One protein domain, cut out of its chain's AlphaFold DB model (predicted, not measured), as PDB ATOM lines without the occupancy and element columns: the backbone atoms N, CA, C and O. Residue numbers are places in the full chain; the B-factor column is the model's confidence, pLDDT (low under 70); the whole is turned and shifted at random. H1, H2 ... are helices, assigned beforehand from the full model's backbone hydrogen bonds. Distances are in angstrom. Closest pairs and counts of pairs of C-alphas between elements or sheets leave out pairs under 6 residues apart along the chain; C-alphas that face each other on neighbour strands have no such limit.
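Overview. This is residues 95 to 189 of the 189 residues of an uncharacterized protein of Lichtheimia ramosa (UniProt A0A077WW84). Little regular structure: five short helices sit among long loops, with H4 and H5 nearest the middle and H3 packed on H5. Loops 113 to 131 and 167 to 179 reach to opposite ends of the longest axis. The 95 printed residues, all helix by class with no named strand, have 35 in H1 to H5; the whole is compact, radius of gyration of the C-alphas 13.3 A, spanning 41 by 32 by 24 A.

Along the chain. H1, residues 102 to 112, 15.2 A long, begins at C-alpha 102, (-31.054, -5.012, 2.790). H2 is residues 132 to 135, H3 144 to 147, H4 160 to 166. H5, residues 180 to 188, 12.4 A long, ends at C-alpha 188, (-24.339, -9.328, 12.090).

Arrangement. H1 touches H5, about perpendicular at 87 degrees; their closest C-alphas, Asp 104 and Ala 188, are 7.2 A apart. H1 and H4 only just touch, with 3 pairs of C-alphas within 8 A, the closest Arg 112 and Asp 162 at 6.1 A. H3 touches H5, closest C-alphas Leu 145 and Ser 182, 4.7 A. H2 is near H4. In H1, H4 and H5 every O i to N i+4 pair is within hydrogen-bond range; H2 and H3 are too short for one.

Size, cuts and confidence. The farthest C-alphas, Gln 126 and Asn 173, are 41.0 A apart. The printed part has no cut; the H2 to H3 link is short, the others long. pLDDT is under 70 at residues 117 to 120, 152 to 157 and 189.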
ATOM      1  N   ILE A  95     -34.629 -15.716   1.418       88.31
ATOM      2  CA  ILE A  95     -33.818 -14.618   1.966       88.31
ATOM      3  C   ILE A  95     -34.380 -13.236   1.574       88.31
ATOM      4  O   ILE A  95     -34.143 -12.248   2.265       88.31
ATOM      5  N   LEU A  96     -35.138 -13.136   0.481       86.38
ATOM      6  CA  LEU A  96     -35.755 -11.882   0.044       86.38
ATOM      7  C   LEU A  96     -37.107 -11.610   0.720       86.38
ATOM      8  O   LEU A  96     -37.593 -10.483   0.653       86.38
ATOM      9  N   THR A  97     -37.718 -12.615   1.351       85.44
ATOM     10  CA  THR A  97     -39.041 -12.509   1.991       85.44
ATOM     11  C   THR A  97     -38.966 -12.342   3.507       85.44
ATOM     12  O   THR A  97     -39.958 -11.961   4.124       85.44
ATOM     13  N   ILE A  98     -37.801 -12.587   4.110       86.50
ATOM     14  CA  ILE A  98     -37.558 -12.429   5.549       86.50
ATOM     15  C   ILE A  98     -37.483 -10.956   5.996       86.50
ATOM     16  O   ILE A  98     -36.940 -10.108   5.277       86.50
ATOM     17  N   PRO A  99     -37.934 -10.649   7.228       83.81
ATOM     18  CA  PRO A  99     -37.780  -9.335   7.841       83.81
ATOM     19  C   PRO A  99     -36.323  -9.122   8.285       83.81
ATOM     20  O   PRO A  99     -35.927  -9.475   9.399       83.81
ATOM     21  N   ALA A 100     -35.517  -8.555   7.389       85.94
ATOM     22  CA  ALA A 100     -34.109  -8.225   7.600       85.94
ATOM     23  C   ALA A 100     -33.734  -6.934   6.862       85.94
ATOM     24  O   ALA A 100     -34.422  -6.519   5.926       85.94
ATOM     25  N   SER A 101     -32.629  -6.297   7.258       88.19
ATOM     26  CA  SER A 101     -32.111  -5.156   6.504       88.19
ATOM     27  C   SER A 101     -31.638  -5.606   5.114       88.19
ATOM     28  O   SER A 101     -31.222  -6.753   4.926       88.19
ATOM     29  N   ARG A 102     -31.622  -4.700   4.122       87.81
ATOM     30  CA  ARG A 102     -31.054  -5.012   2.790       87.81
ATOM     31  C   ARG A 102     -29.599  -5.475   2.881       87.81
ATOM     32  O   ARG A 102     -29.140  -6.258   2.050       87.81
ATOM     33  N   HIS A 103     -28.875  -4.972   3.878       85.31
ATOM     34  CA  HIS A 103     -27.493  -5.339   4.125       85.31
ATOM     35  C   HIS A 103     -27.377  -6.804   4.567       85.31
ATOM     36  O   HIS A 103     -26.609  -7.557   3.968       85.31
ATOM     37  N   ASP A 104     -28.201  -7.233   5.524       86.00
ATOM     38  CA  ASP A 104     -28.215  -8.615   6.021       86.00
ATOM     39  C   ASP A 104     -28.715  -9.585   4.954       86.00
ATOM     40  O   ASP A 104     -28.107 -10.629   4.739       86.00
ATOM     41  N   GLN A 105     -29.758  -9.217   4.201       87.50
ATOM     42  CA  GLN A 105     -30.224 -10.007   3.057       87.50
ATOM     43  C   GLN A 105     -29.106 -10.194   2.019       87.50
ATOM     44  O   GLN A 105     -28.888 -11.302   1.530       87.50
ATOM     45  N   SER A 106     -28.342  -9.137   1.709       85.19
ATOM     46  CA  SER A 106     -27.198  -9.233   0.795       85.19
ATOM     47  C   SER A 106     -26.100 -10.147   1.340       85.19
ATOM     48  O   SER A 106     -25.564 -10.958   0.580       85.19
ATOM     49  N   ARG A 107     -25.786 -10.061   2.643       84.31
ATOM     50  CA  ARG A 107     -24.852 -10.992   3.296       84.31
ATOM     51  C   ARG A 107     -25.360 -12.421   3.151       84.31
ATOM     52  O   ARG A 107     -24.659 -13.235   2.570       84.31
ATOM     53  N   LEU A 108     -26.588 -12.714   3.557       85.56
ATOM     54  CA  LEU A 108     -27.171 -14.057   3.501       85.56
ATOM     55  C   LEU A 108     -27.178 -14.656   2.088       85.56
ATOM     56  O   LEU A 108     -26.865 -15.834   1.925       85.56
ATOM     57  N   ILE A 109     -27.462 -13.854   1.055       84.88
ATOM     58  CA  ILE A 109     -27.358 -14.299  -0.344       84.88
ATOM     59  C   ILE A 109     -25.918 -14.699  -0.677       84.88
ATOM     60  O   ILE A 109     -25.707 -15.761  -1.261       84.88
ATOM     61  N   ARG A 110     -24.925 -13.886  -0.286       82.06
ATOM     62  CA  ARG A 110     -23.500 -14.212  -0.474       82.06
ATOM     63  C   ARG A 110     -23.113 -15.473   0.284       82.06
ATOM     64  O   ARG A 110     -22.422 -16.313  -0.277       82.06
ATOM     65  N   TRP A 111     -23.596 -15.636   1.516       81.88
ATOM     66  CA  TRP A 111     -23.380 -16.849   2.299       81.88
ATOM     67  C   TRP A 111     -23.903 -18.054   1.521       81.88
ATOM     68  O   TRP A 111     -23.131 -18.980   1.286       81.88
ATOM     69  N   ARG A 112     -25.162 -18.017   1.059       80.88
ATOM     70  CA  ARG A 112     -25.820 -19.089   0.291       80.88
ATOM     71  C   ARG A 112     -25.018 -19.507  -0.942       80.88
ATOM     72  O   ARG A 112     -24.812 -20.687  -1.156       80.88
ATOM     73  N   ILE A 113     -24.480 -18.562  -1.711       78.62
ATOM     74  CA  ILE A 113     -23.657 -18.877  -2.898       78.62
ATOM     75  C   ILE A 113     -22.184 -19.200  -2.575       78.62
ATOM     76  O   ILE A 113     -21.362 -19.288  -3.484       78.62
ATOM     77  N   GLY A 114     -21.833 -19.373  -1.297       76.50
ATOM     78  CA  GLY A 114     -20.488 -19.750  -0.854       76.50
ATOM     79  C   GLY A 114     -19.473 -18.605  -0.838       76.50
ATOM     80  O   GLY A 114     -18.276 -18.844  -0.726       76.50
ATOM     81  N   TRP A 115     -19.918 -17.356  -0.943       75.19
ATOM     82  CA  TRP A 115     -19.050 -16.179  -1.002       75.19
ATOM     83  C   TRP A 115     -18.748 -15.629   0.396       75.19
ATOM     84  O   TRP A 115     -19.141 -14.499   0.713       75.19
ATOM     85  N   LEU A 116     -18.040 -16.431   1.214       72.69
ATOM     86  CA  LEU A 116     -17.549 -16.046   2.545       72.69
ATOM     87  C   LEU A 116     -16.034 -16.218   2.750       72.69
ATOM     88  O   LEU A 116     -15.570 -17.358   2.735       72.69
ATOM     89  N   PRO A 117     -15.293 -15.119   3.000       63.78
ATOM     90  CA  PRO A 117     -15.620 -13.729   2.680       63.78
ATOM     91  C   PRO A 117     -15.407 -13.546   1.166       63.78
ATOM     92  O   PRO A 117     -14.803 -14.383   0.502       63.78
ATOM     93  N   SER A 118     -15.868 -12.444   0.566       54.62
ATOM     94  CA  SER A 118     -15.621 -12.209  -0.875       54.62
ATOM     95  C   SER A 118     -14.123 -12.140  -1.237       54.62
ATOM     96  O   SER A 118     -13.766 -12.234  -2.405       54.62
ATOM     97  N   LYS A 119     -13.255 -11.964  -0.234       65.69
ATOM     98  CA  LYS A 119     -11.801 -12.144  -0.283       65.69
ATOM     99  C   LYS A 119     -11.392 -12.905   0.978       65.69
ATOM    100  O   LYS A 119     -12.003 -12.615   2.005       65.69
ATOM    101  N   PRO A 120     -10.376 -13.780   0.949       69.50
ATOM    102  CA  PRO A 120      -9.789 -14.324   2.169       69.50
ATOM    103  C   PRO A 120      -9.462 -13.171   3.118       69.50
ATOM    104  O   PRO A 120      -8.813 -12.194   2.732       69.50
ATOM    105  N   ARG A 121     -10.042 -13.214   4.313       80.00
ATOM    106  CA  ARG A 121      -9.798 -12.247   5.377       80.00
ATOM    107  C   ARG A 121      -9.506 -13.048   6.631       80.00
ATOM    108  O   ARG A 121     -10.281 -13.970   6.907       80.00
ATOM    109  N   PRO A 122      -8.473 -12.670   7.394       83.69
ATOM    110  CA  PRO A 122      -8.207 -13.313   8.663       83.69
ATOM    111  C   PRO A 122      -9.410 -13.117   9.585       83.69
ATOM    112  O   PRO A 122     -10.001 -12.033   9.649       83.69
ATOM    113  N   CYS A 123      -9.791 -14.188  10.268       85.31
ATOM    114  CA  CYS A 123     -10.779 -14.129  11.326       85.31
ATOM    115  C   CYS A 123     -10.247 -13.281  12.496       85.31
ATOM    116  O   CYS A 123      -9.078 -13.432  12.858       85.31
ATOM    117  N   PRO A 124     -11.086 -12.460  13.161       84.31
ATOM    118  CA  PRO A 124     -10.694 -11.768  14.393       84.31
ATOM    119  C   PRO A 124     -10.233 -12.720  15.511       84.31
ATOM    120  O   PRO A 124      -9.371 -12.361  16.303       84.31
ATOM    121  N   CYS A 125     -10.725 -13.962  15.497       86.69
ATOM    122  CA  CYS A 125     -10.319 -15.057  16.379       86.69
ATOM    123  C   CYS A 125      -8.879 -15.548  16.166       86.69
ATOM    124  O   CYS A 125      -8.437 -16.436  16.887       86.69
ATOM    125  N   GLN A 126      -8.180 -15.047  15.139       84.62
ATOM    126  CA  GLN A 126      -6.814 -15.418  14.740       84.62
ATOM    127  C   GLN A 126      -6.631 -16.882  14.287       84.62
ATOM    128  O   GLN A 126      -5.558 -17.250  13.814       84.62
ATOM    129  N   ASP A 127      -7.691 -17.693  14.314       82.19
ATOM    130  CA  ASP A 127      -7.701 -19.091  13.877       82.19
ATOM    131  C   ASP A 127      -8.024 -19.218  12.369       82.19
ATOM    132  O   ASP A 127      -9.021 -19.822  11.962       82.19
ATOM    133  N   GLY A 128      -7.162 -18.640  11.526       82.12
ATOM    134  CA  GLY A 128      -7.219 -18.756  10.062       82.12
ATOM    135  C   GLY A 128      -8.157 -17.766   9.358       82.12
ATOM    136  O   GLY A 128      -8.500 -16.708   9.889       82.12
ATOM    137  N   ASP A 129      -8.544 -18.094   8.123       83.44
ATOM    138  CA  ASP A 129      -9.422 -17.253   7.304       83.44
ATOM    139  C   ASP A 129     -10.903 -17.467   7.635       83.44
ATOM    140  O   ASP A 129     -11.361 -18.587   7.884       83.44
ATOM    141  N   LEU A 130     -11.677 -16.382   7.552       80.00
ATOM    142  CA  LEU A 130     -13.120 -16.355   7.784       80.00
ATOM    143  C   LEU A 130     -13.883 -17.099   6.674       80.00
ATOM    144  O   LEU A 130     -14.533 -16.506   5.823       80.00
ATOM    145  N   SER A 131     -13.815 -18.421   6.673       80.44
ATOM    146  CA  SER A 131     -14.524 -19.269   5.720       80.44
ATOM    147  C   SER A 131     -15.925 -19.642   6.204       80.44
ATOM    148  O   SER A 131     -16.261 -19.564   7.387       80.44
ATOM    149  N   ARG A 132     -16.744 -20.131   5.274       80.50
ATOM    150  CA  ARG A 132     -18.090 -20.646   5.548       80.50
ATOM    151  C   ARG A 132     -18.119 -21.762   6.608       80.50
ATOM    152  O   ARG A 132     -19.045 -21.797   7.413       80.50
ATOM    153  N   ASN A 133     -17.105 -22.631   6.622       79.81
ATOM    154  CA  ASN A 133     -16.959 -23.684   7.633       79.81
ATOM    155  C   ASN A 133     -16.494 -23.099   8.970       79.81
ATOM    156  O   ASN A 133     -17.017 -23.461  10.019       79.81
ATOM    157  N   HIS A 134     -15.539 -22.167   8.916       84.94
ATOM    158  CA  HIS A 134     -14.954 -21.546  10.097       84.94
ATOM    159  C   HIS A 134     -15.986 -20.757  10.914       84.94
ATOM    160  O   HIS A 134     -15.985 -20.837  12.135       84.94
ATOM    161  N   VAL A 135     -16.906 -20.038  10.262       83.12
ATOM    162  CA  VAL A 135     -17.945 -19.233  10.935       83.12
ATOM    163  C   VAL A 135     -18.781 -20.039  11.935       83.12
ATOM    164  O   VAL A 135     -19.148 -19.523  12.986       83.12
ATOM    165  N   LEU A 136     -19.043 -21.316  11.652       83.25
ATOM    166  CA  LEU A 136     -19.825 -22.181  12.543       83.25
ATOM    167  C   LEU A 136     -19.057 -22.611  13.803       83.25
ATOM    168  O   LEU A 136     -19.675 -23.058  14.767       83.25
ATOM    169  N   THR A 137     -17.729 -22.502  13.789       85.56
ATOM    170  CA  THR A 137     -16.827 -22.906  14.881       85.56
ATOM    171  C   THR A 137     -16.014 -21.736  15.442       85.56
ATOM    172  O   THR A 137     -15.149 -21.939  16.290       85.56
ATOM    173  N   CYS A 138     -16.250 -20.522  14.947       86.81
ATOM    174  CA  CYS A 138     -15.495 -19.332  15.304       86.81
ATOM    175  C   CYS A 138     -15.730 -18.963  16.774       86.81
ATOM    176  O   CYS A 138     -16.875 -18.816  17.192       86.81
ATOM    177  N   LYS A 139     -14.653 -18.769  17.546       86.75
ATOM    178  CA  LYS A 139     -14.726 -18.421  18.979       86.75
ATOM    179  C   LYS A 139     -15.289 -17.020  19.236       86.75
ATOM    180  O   LYS A 139     -15.877 -16.788  20.285       86.75
ATOM    181  N   GLU A 140     -15.120 -16.112  18.276       87.06
ATOM    182  CA  GLU A 140     -15.630 -14.734  18.349       87.06
ATOM    183  C   GLU A 140     -17.142 -14.666  18.145       87.06
ATOM    184  O   GLU A 140     -17.783 -13.709  18.572       87.06
ATOM    185  N   ILE A 141     -17.733 -15.686  17.515       84.94
ATOM    186  CA  ILE A 141     -19.179 -15.775  17.350       84.94
ATOM    187  C   ILE A 141     -19.724 -16.613  18.508       84.94
ATOM    188  O   ILE A 141     -19.402 -17.800  18.606       84.94
ATOM    189  N   PRO A 142     -20.570 -16.043  19.385       87.50
ATOM    190  CA  PRO A 142     -21.091 -16.773  20.526       87.50
ATOM    191  C   PRO A 142     -21.779 -18.071  20.093       87.50
ATOM    192  O   PRO A 142     -22.766 -18.061  19.356       87.50
ATOM    193  N   SER A 143     -21.272 -19.204  20.581       83.31
ATOM    194  CA  SER A 143     -21.702 -20.530  20.122       83.31
ATOM    195  C   SER A 143     -23.207 -20.754  20.284       83.31
ATOM    196  O   SER A 143     -23.821 -21.421  19.449       83.31
ATOM    197  N   HIS A 144     -23.834 -20.162  21.308       85.12
ATOM    198  CA  HIS A 144     -25.279 -20.239  21.562       85.12
ATOM    199  C   HIS A 144     -26.133 -19.742  20.383       85.12
ATOM    200  O   HIS A 144     -27.250 -20.225  20.200       85.12
ATOM    201  N   LEU A 145     -25.609 -18.845  19.539       84.88
ATOM    202  CA  LEU A 145     -26.320 -18.371  18.353       84.88
ATOM    203  C   LEU A 145     -26.501 -19.479  17.301       84.88
ATOM    204  O   LEU A 145     -27.486 -19.481  16.561       84.88
ATOM    205  N   TRP A 146     -25.597 -20.462  17.286       84.81
ATOM    206  CA  TRP A 146     -25.639 -21.622  16.393       84.81
ATOM    207  C   TRP A 146     -26.376 -22.832  16.979       84.81
ATOM    208  O   TRP A 146     -26.727 -23.748  16.234       84.81
ATOM    209  N   HIS A 147     -26.614 -22.866  18.295       81.69
ATOM    210  CA  HIS A 147     -27.228 -24.020  18.970       81.69
ATOM    211  C   HIS A 147     -28.671 -24.259  18.529       81.69
ATOM    212  O   HIS A 147     -29.094 -25.403  18.408       81.69
ATOM    213  N   ASN A 148     -29.405 -23.186  18.230       81.50
ATOM    214  CA  ASN A 148     -30.809 -23.274  17.831       81.50
ATOM    215  C   ASN A 148     -30.993 -23.624  16.347       81.50
ATOM    216  O   ASN A 148     -32.126 -23.785  15.897       81.50
ATOM    217  N   LEU A 149     -29.908 -23.715  15.568       85.25
ATOM    218  CA  LEU A 149     -30.027 -24.050  14.157       85.25
ATOM    219  C   LEU A 149     -30.538 -25.480  13.965       85.25
ATOM    220  O   LEU A 149     -30.073 -26.376  14.676       85.25
ATOM    221  N   PRO A 150     -31.391 -25.715  12.951       81.81
ATOM    222  CA  PRO A 150     -31.861 -27.047  12.598       81.81
ATOM    223  C   PRO A 150     -30.704 -28.050  12.514       81.81
ATOM    224  O   PRO A 150     -29.723 -27.838  11.792       81.81
ATOM    225  N   THR A 151     -30.809 -29.139  13.273       70.81
ATOM    226  CA  THR A 151     -29.870 -30.259  13.210       70.81
ATOM    227  C   THR A 151     -30.179 -31.106  11.986       70.81
ATOM    228  O   THR A 151     -31.319 -31.523  11.790       70.81
ATOM    229  N   PHE A 152     -29.166 -31.360  11.160       69.00
ATOM    230  CA  PHE A 152     -29.281 -32.224   9.990       69.00
ATOM    231  C   PHE A 152     -28.545 -33.541  10.235       69.00
ATOM    232  O   PHE A 152     -27.453 -33.535  10.801       69.00
ATOM    233  N   HIS A 153     -29.147 -34.657   9.817       58.44
ATOM    234  CA  HIS A 153     -28.645 -36.002  10.108       58.44
ATOM    235  C   HIS A 153     -27.538 -36.487   9.157       58.44
ATOM    236  O   HIS A 153     -26.864 -37.453   9.494       58.44
ATOM    237  N   ASP A 154     -27.308 -35.821   8.017       62.25
ATOM    238  CA  ASP A 154     -26.297 -36.243   7.035       62.25
ATOM    239  C   ASP A 154     -25.401 -35.083   6.543       62.25
ATOM    240  O   ASP A 154     -25.630 -34.492   5.489       62.25
ATOM    241  N   PRO A 155     -24.334 -34.725   7.271       62.97
ATOM    242  CA  PRO A 155     -23.458 -33.613   6.900       62.97
ATOM    243  C   PRO A 155     -22.641 -33.837   5.611       62.97
ATOM    244  O   PRO A 155     -21.952 -32.914   5.177       62.97
ATOM    245  N   SER A 156     -22.694 -35.024   4.991       63.44
ATOM    246  CA  SER A 156     -21.891 -35.347   3.803       63.44
ATOM    247  C   SER A 156     -22.450 -34.766   2.498       63.44
ATOM    248  O   SER A 156     -21.707 -34.589   1.529       63.44
ATOM    249  N   THR A 157     -23.742 -34.424   2.467       65.62
ATOM    250  CA  THR A 157     -24.456 -34.045   1.237       65.62
ATOM    251  C   THR A 157     -24.759 -32.550   1.128       65.62
ATOM    252  O   THR A 157     -24.691 -31.993   0.030       65.62
ATOM    253  N   ILE A 158     -25.078 -31.874   2.239       74.12
ATOM    254  CA  ILE A 158     -25.493 -30.462   2.252       74.12
ATOM    255  C   ILE A 158     -24.824 -29.726   3.417       74.12
ATOM    256  O   ILE A 158     -24.864 -30.164   4.564       74.12
ATOM    257  N   HIS A 159     -24.250 -28.552   3.140       80.50
ATOM    258  CA  HIS A 159     -23.659 -27.708   4.176       80.50
ATOM    259  C   HIS A 159     -24.735 -27.197   5.154       80.50
ATOM    260  O   HIS A 159     -25.793 -26.727   4.732       80.50
ATOM    261  N   ARG A 160     -24.450 -27.193   6.466       82.31
ATOM    262  CA  ARG A 160     -25.415 -26.829   7.530       82.31
ATOM    263  C   ARG A 160     -26.105 -25.476   7.313       82.31
ATOM    264  O   ARG A 160     -27.306 -25.349   7.545       82.31
ATOM    265  N   LEU A 161     -25.364 -24.472   6.839       82.56
ATOM    266  CA  LEU A 161     -25.940 -23.167   6.486       82.56
ATOM    267  C   LEU A 161     -26.921 -23.254   5.302       82.56
ATOM    268  O   LEU A 161     -27.940 -22.583   5.346       82.56
ATOM    269  N   ASP A 162     -26.673 -24.075   4.274       81.88
ATOM    270  CA  ASP A 162     -27.619 -24.226   3.153       81.88
ATOM    271  C   ASP A 162     -28.881 -24.937   3.610       81.88
ATOM    272  O   ASP A 162     -29.981 -24.493   3.291       81.88
ATOM    273  N   TYR A 163     -28.728 -25.981   4.428       84.06
ATOM    274  CA  TYR A 163     -29.863 -26.645   5.057       84.06
ATOM    275  C   TYR A 163     -30.706 -25.650   5.862       84.06
ATOM    276  O   TYR A 163     -31.909 -25.549   5.649       84.06
ATOM    277  N   THR A 164     -30.064 -24.843   6.710       86.75
ATOM    278  CA  THR A 164     -30.729 -23.804   7.512       86.75
ATOM    279  C   THR A 164     -31.451 -22.780   6.632       86.75
ATOM    280  O   THR A 164     -32.622 -22.483   6.851       86.75
ATOM    281  N   LEU A 165     -30.785 -22.263   5.595       85.25
ATOM    282  CA  LEU A 165     -31.361 -21.283   4.668       85.25
ATOM    283  C   LEU A 165     -32.503 -21.863   3.818       85.25
ATOM    284  O   LEU A 165     -33.371 -21.114   3.367       85.25
ATOM    285  N   ASN A 166     -32.525 -23.179   3.603       84.38
ATOM    286  CA  ASN A 166     -33.624 -23.881   2.942       84.38
ATOM    287  C   ASN A 166     -34.862 -24.039   3.844       84.38
ATOM    288  O   ASN A 166     -35.948 -24.250   3.317       84.38
ATOM    289  N   GLN A 167     -34.727 -23.881   5.166       86.00
ATOM    290  CA  GLN A 167     -35.847 -23.893   6.122       86.00
ATOM    291  C   GLN A 167     -36.492 -22.508   6.325       86.00
ATOM    292  O   GLN A 167     -37.375 -22.345   7.169       86.00
ATOM    293  N   LEU A 168     -36.041 -21.485   5.594       87.38
ATOM    294  CA  LEU A 168     -36.626 -20.148   5.666       87.38
ATOM    295  C   LEU A 168     -38.030 -20.103   5.035       87.38
ATOM    296  O   LEU A 168     -38.299 -20.805   4.057       87.38
ATOM    297  N   PRO A 169     -38.923 -19.235   5.549       86.44
ATOM    298  CA  PRO A 169     -40.280 -19.109   5.039       86.44
ATOM    299  C   PRO A 169     -40.294 -18.597   3.595       86.44
ATOM    300  O   PRO A 169     -39.720 -17.557   3.277       86.44
ATOM    301  N   ILE A 170     -41.016 -19.302   2.723       82.81
ATOM    302  CA  ILE A 170     -41.119 -18.969   1.292       82.81
ATOM    303  C   ILE A 170     -41.970 -17.708   1.062       82.81
ATOM    304  O   ILE A 170     -41.811 -17.025   0.051       82.81
ATOM    305  N   SER A 171     -42.874 -17.377   1.988       80.56
ATOM    306  CA  SER A 171     -43.747 -16.206   1.895       80.56
ATOM    307  C   SER A 171     -43.454 -15.198   3.003       80.56
ATOM    308  O   SER A 171     -43.113 -15.567   4.124       80.56
ATOM    309  N   SER A 172     -43.646 -13.912   2.704       77.50
ATOM    310  CA  SER A 172     -43.538 -12.824   3.688       77.50
ATOM    311  C   SER A 172     -44.573 -12.919   4.812       77.50
ATOM    312  O   SER A 172     -44.394 -12.324   5.867       77.50
ATOM    313  N   ASN A 173     -45.667 -13.648   4.574       81.19
ATOM    314  CA  ASN A 173     -46.757 -13.826   5.533       81.19
ATOM    315  C   ASN A 173     -46.510 -15.006   6.482       81.19
ATOM    316  O   ASN A 173     -47.247 -15.176   7.449       81.19
ATOM    317  N   ALA A 174     -45.515 -15.850   6.198       84.19
ATOM    318  CA  ALA A 174     -45.174 -16.965   7.061       84.19
ATOM    319  C   ALA A 174     -44.319 -16.491   8.243       84.19
ATOM    320  O   ALA A 174     -43.450 -15.627   8.123       84.19
ATOM    321  N   SER A 175     -44.578 -17.085   9.406       85.06
ATOM    322  CA  SER A 175     -43.811 -16.792  10.613       85.06
ATOM    323  C   SER A 175     -42.365 -17.248  10.449       85.06
ATOM    324  O   SER A 175     -42.094 -18.332   9.932       85.06
ATOM    325  N   CYS A 176     -41.427 -16.420  10.907       85.81
ATOM    326  CA  CYS A 176     -40.026 -16.809  10.939       85.81
ATOM    327  C   CYS A 176     -39.807 -17.915  11.983       85.81
ATOM    328  O   CYS A 176     -40.401 -17.852  13.063       85.81
ATOM    329  N   PRO A 177     -38.925 -18.887  11.706       87.38
ATOM    330  CA  PRO A 177     -38.542 -19.891  12.684       87.38
ATOM    331  C   PRO A 177     -37.987 -19.261  13.966       87.38
ATOM    332  O   PRO A 177     -37.373 -18.195  13.927       87.38
ATOM    333  N   SER A 178     -38.142 -19.938  15.104       88.19
ATOM    334  CA  SER A 178     -37.653 -19.451  16.406       88.19
ATOM    335  C   SER A 178     -36.149 -19.150  16.403       88.19
ATOM    336  O   SER A 178     -35.707 -18.169  16.999       88.19
ATOM    337  N   TRP A 179     -35.371 -19.939  15.660       89.06
ATOM    338  CA  TRP A 179     -33.926 -19.784  15.501       89.06
ATOM    339  C   TRP A 179     -33.509 -18.603  14.615       89.06
ATOM    340  O   TRP A 179     -32.336 -18.232  14.614       89.06
ATOM    341  N   TRP A 180     -34.441 -17.985  13.879       88.50
ATOM    342  CA  TRP A 180     -34.149 -16.904  12.934       88.50
ATOM    343  C   TRP A 180     -33.432 -15.721  13.588       88.50
ATOM    344  O   TRP A 180     -32.487 -15.183  13.016       88.50
ATOM    345  N   ARG A 181     -33.855 -15.327  14.796       86.31
ATOM    346  CA  ARG A 181     -33.253 -14.191  15.513       86.31
ATOM    347  C   ARG A 181     -31.785 -14.461  15.829       86.31
ATOM    348  O   ARG A 181     -30.932 -13.687  15.422       86.31
ATOM    349  N   SER A 182     -31.501 -15.609  16.444       86.50
ATOM    350  CA  SER A 182     -30.138 -16.042  16.769       86.50
ATOM    351  C   SER A 182     -29.260 -16.152  15.524       86.50
ATOM    352  O   SER A 182     -28.123 -15.692  15.526       86.50
ATOM    353  N   PHE A 183     -29.805 -16.697  14.435       86.38
ATOM    354  CA  PHE A 183     -29.088 -16.810  13.171       86.38
ATOM    355  C   PHE A 183     -28.769 -15.448  12.543       86.38
ATOM    356  O   PHE A 183     -27.653 -15.226  12.088       86.38
ATOM    357  N   ARG A 184     -29.729 -14.518  12.539       85.06
ATOM    358  CA  ARG A 184     -29.516 -13.152  12.049       85.06
ATOM    359  C   ARG A 184     -28.452 -12.433  12.875       85.06
ATOM    360  O   ARG A 184     -27.588 -11.777  12.301       85.06
ATOM    361  N   ASP A 185     -28.504 -12.569  14.194       84.62
ATOM    362  CA  ASP A 185     -27.567 -11.895  15.088       84.62
ATOM    363  C   ASP A 185     -26.135 -12.454  14.905       84.62
ATOM    364  O   ASP A 185     -25.182 -11.681  14.886       84.62
ATOM    365  N   ALA A 186     -25.981 -13.753  14.606       82.06
ATOM    366  CA  ALA A 186     -24.693 -14.360  14.230       82.06
ATOM    367  C   ALA A 186     -24.144 -13.920  12.861       82.06
ATOM    368  O   ALA A 186     -22.962 -14.079  12.578       82.06
ATOM    369  N   VAL A 187     -25.000 -13.416  11.970       74.31
ATOM    370  CA  VAL A 187     -24.594 -12.879  10.657       74.31
ATOM    371  C   VAL A 187     -24.185 -11.403  10.763       74.31
ATOM    372  O   VAL A 187     -23.494 -10.873   9.880       74.31
ATOM    373  N   ALA A 188     -24.633 -10.728  11.824       72.12
ATOM    374  CA  ALA A 188     -24.339  -9.328  12.090       72.12
ATOM    375  C   ALA A 188     -22.964  -9.122  12.751       72.12
ATOM    376  O   ALA A 188     -22.344  -8.093  12.468       72.12
ATOM    377  N   THR A 189     -22.504 -10.085  13.562       68.88
ATOM    378  CA  THR A 189     -21.150 -10.153  14.155       68.88
ATOM    379  C   THR A 189     -20.070 -10.322  13.096       68.88
ATOM    380  O   THR A 189     -19.077  -9.567  13.148       68.88
TER     381      THR A 189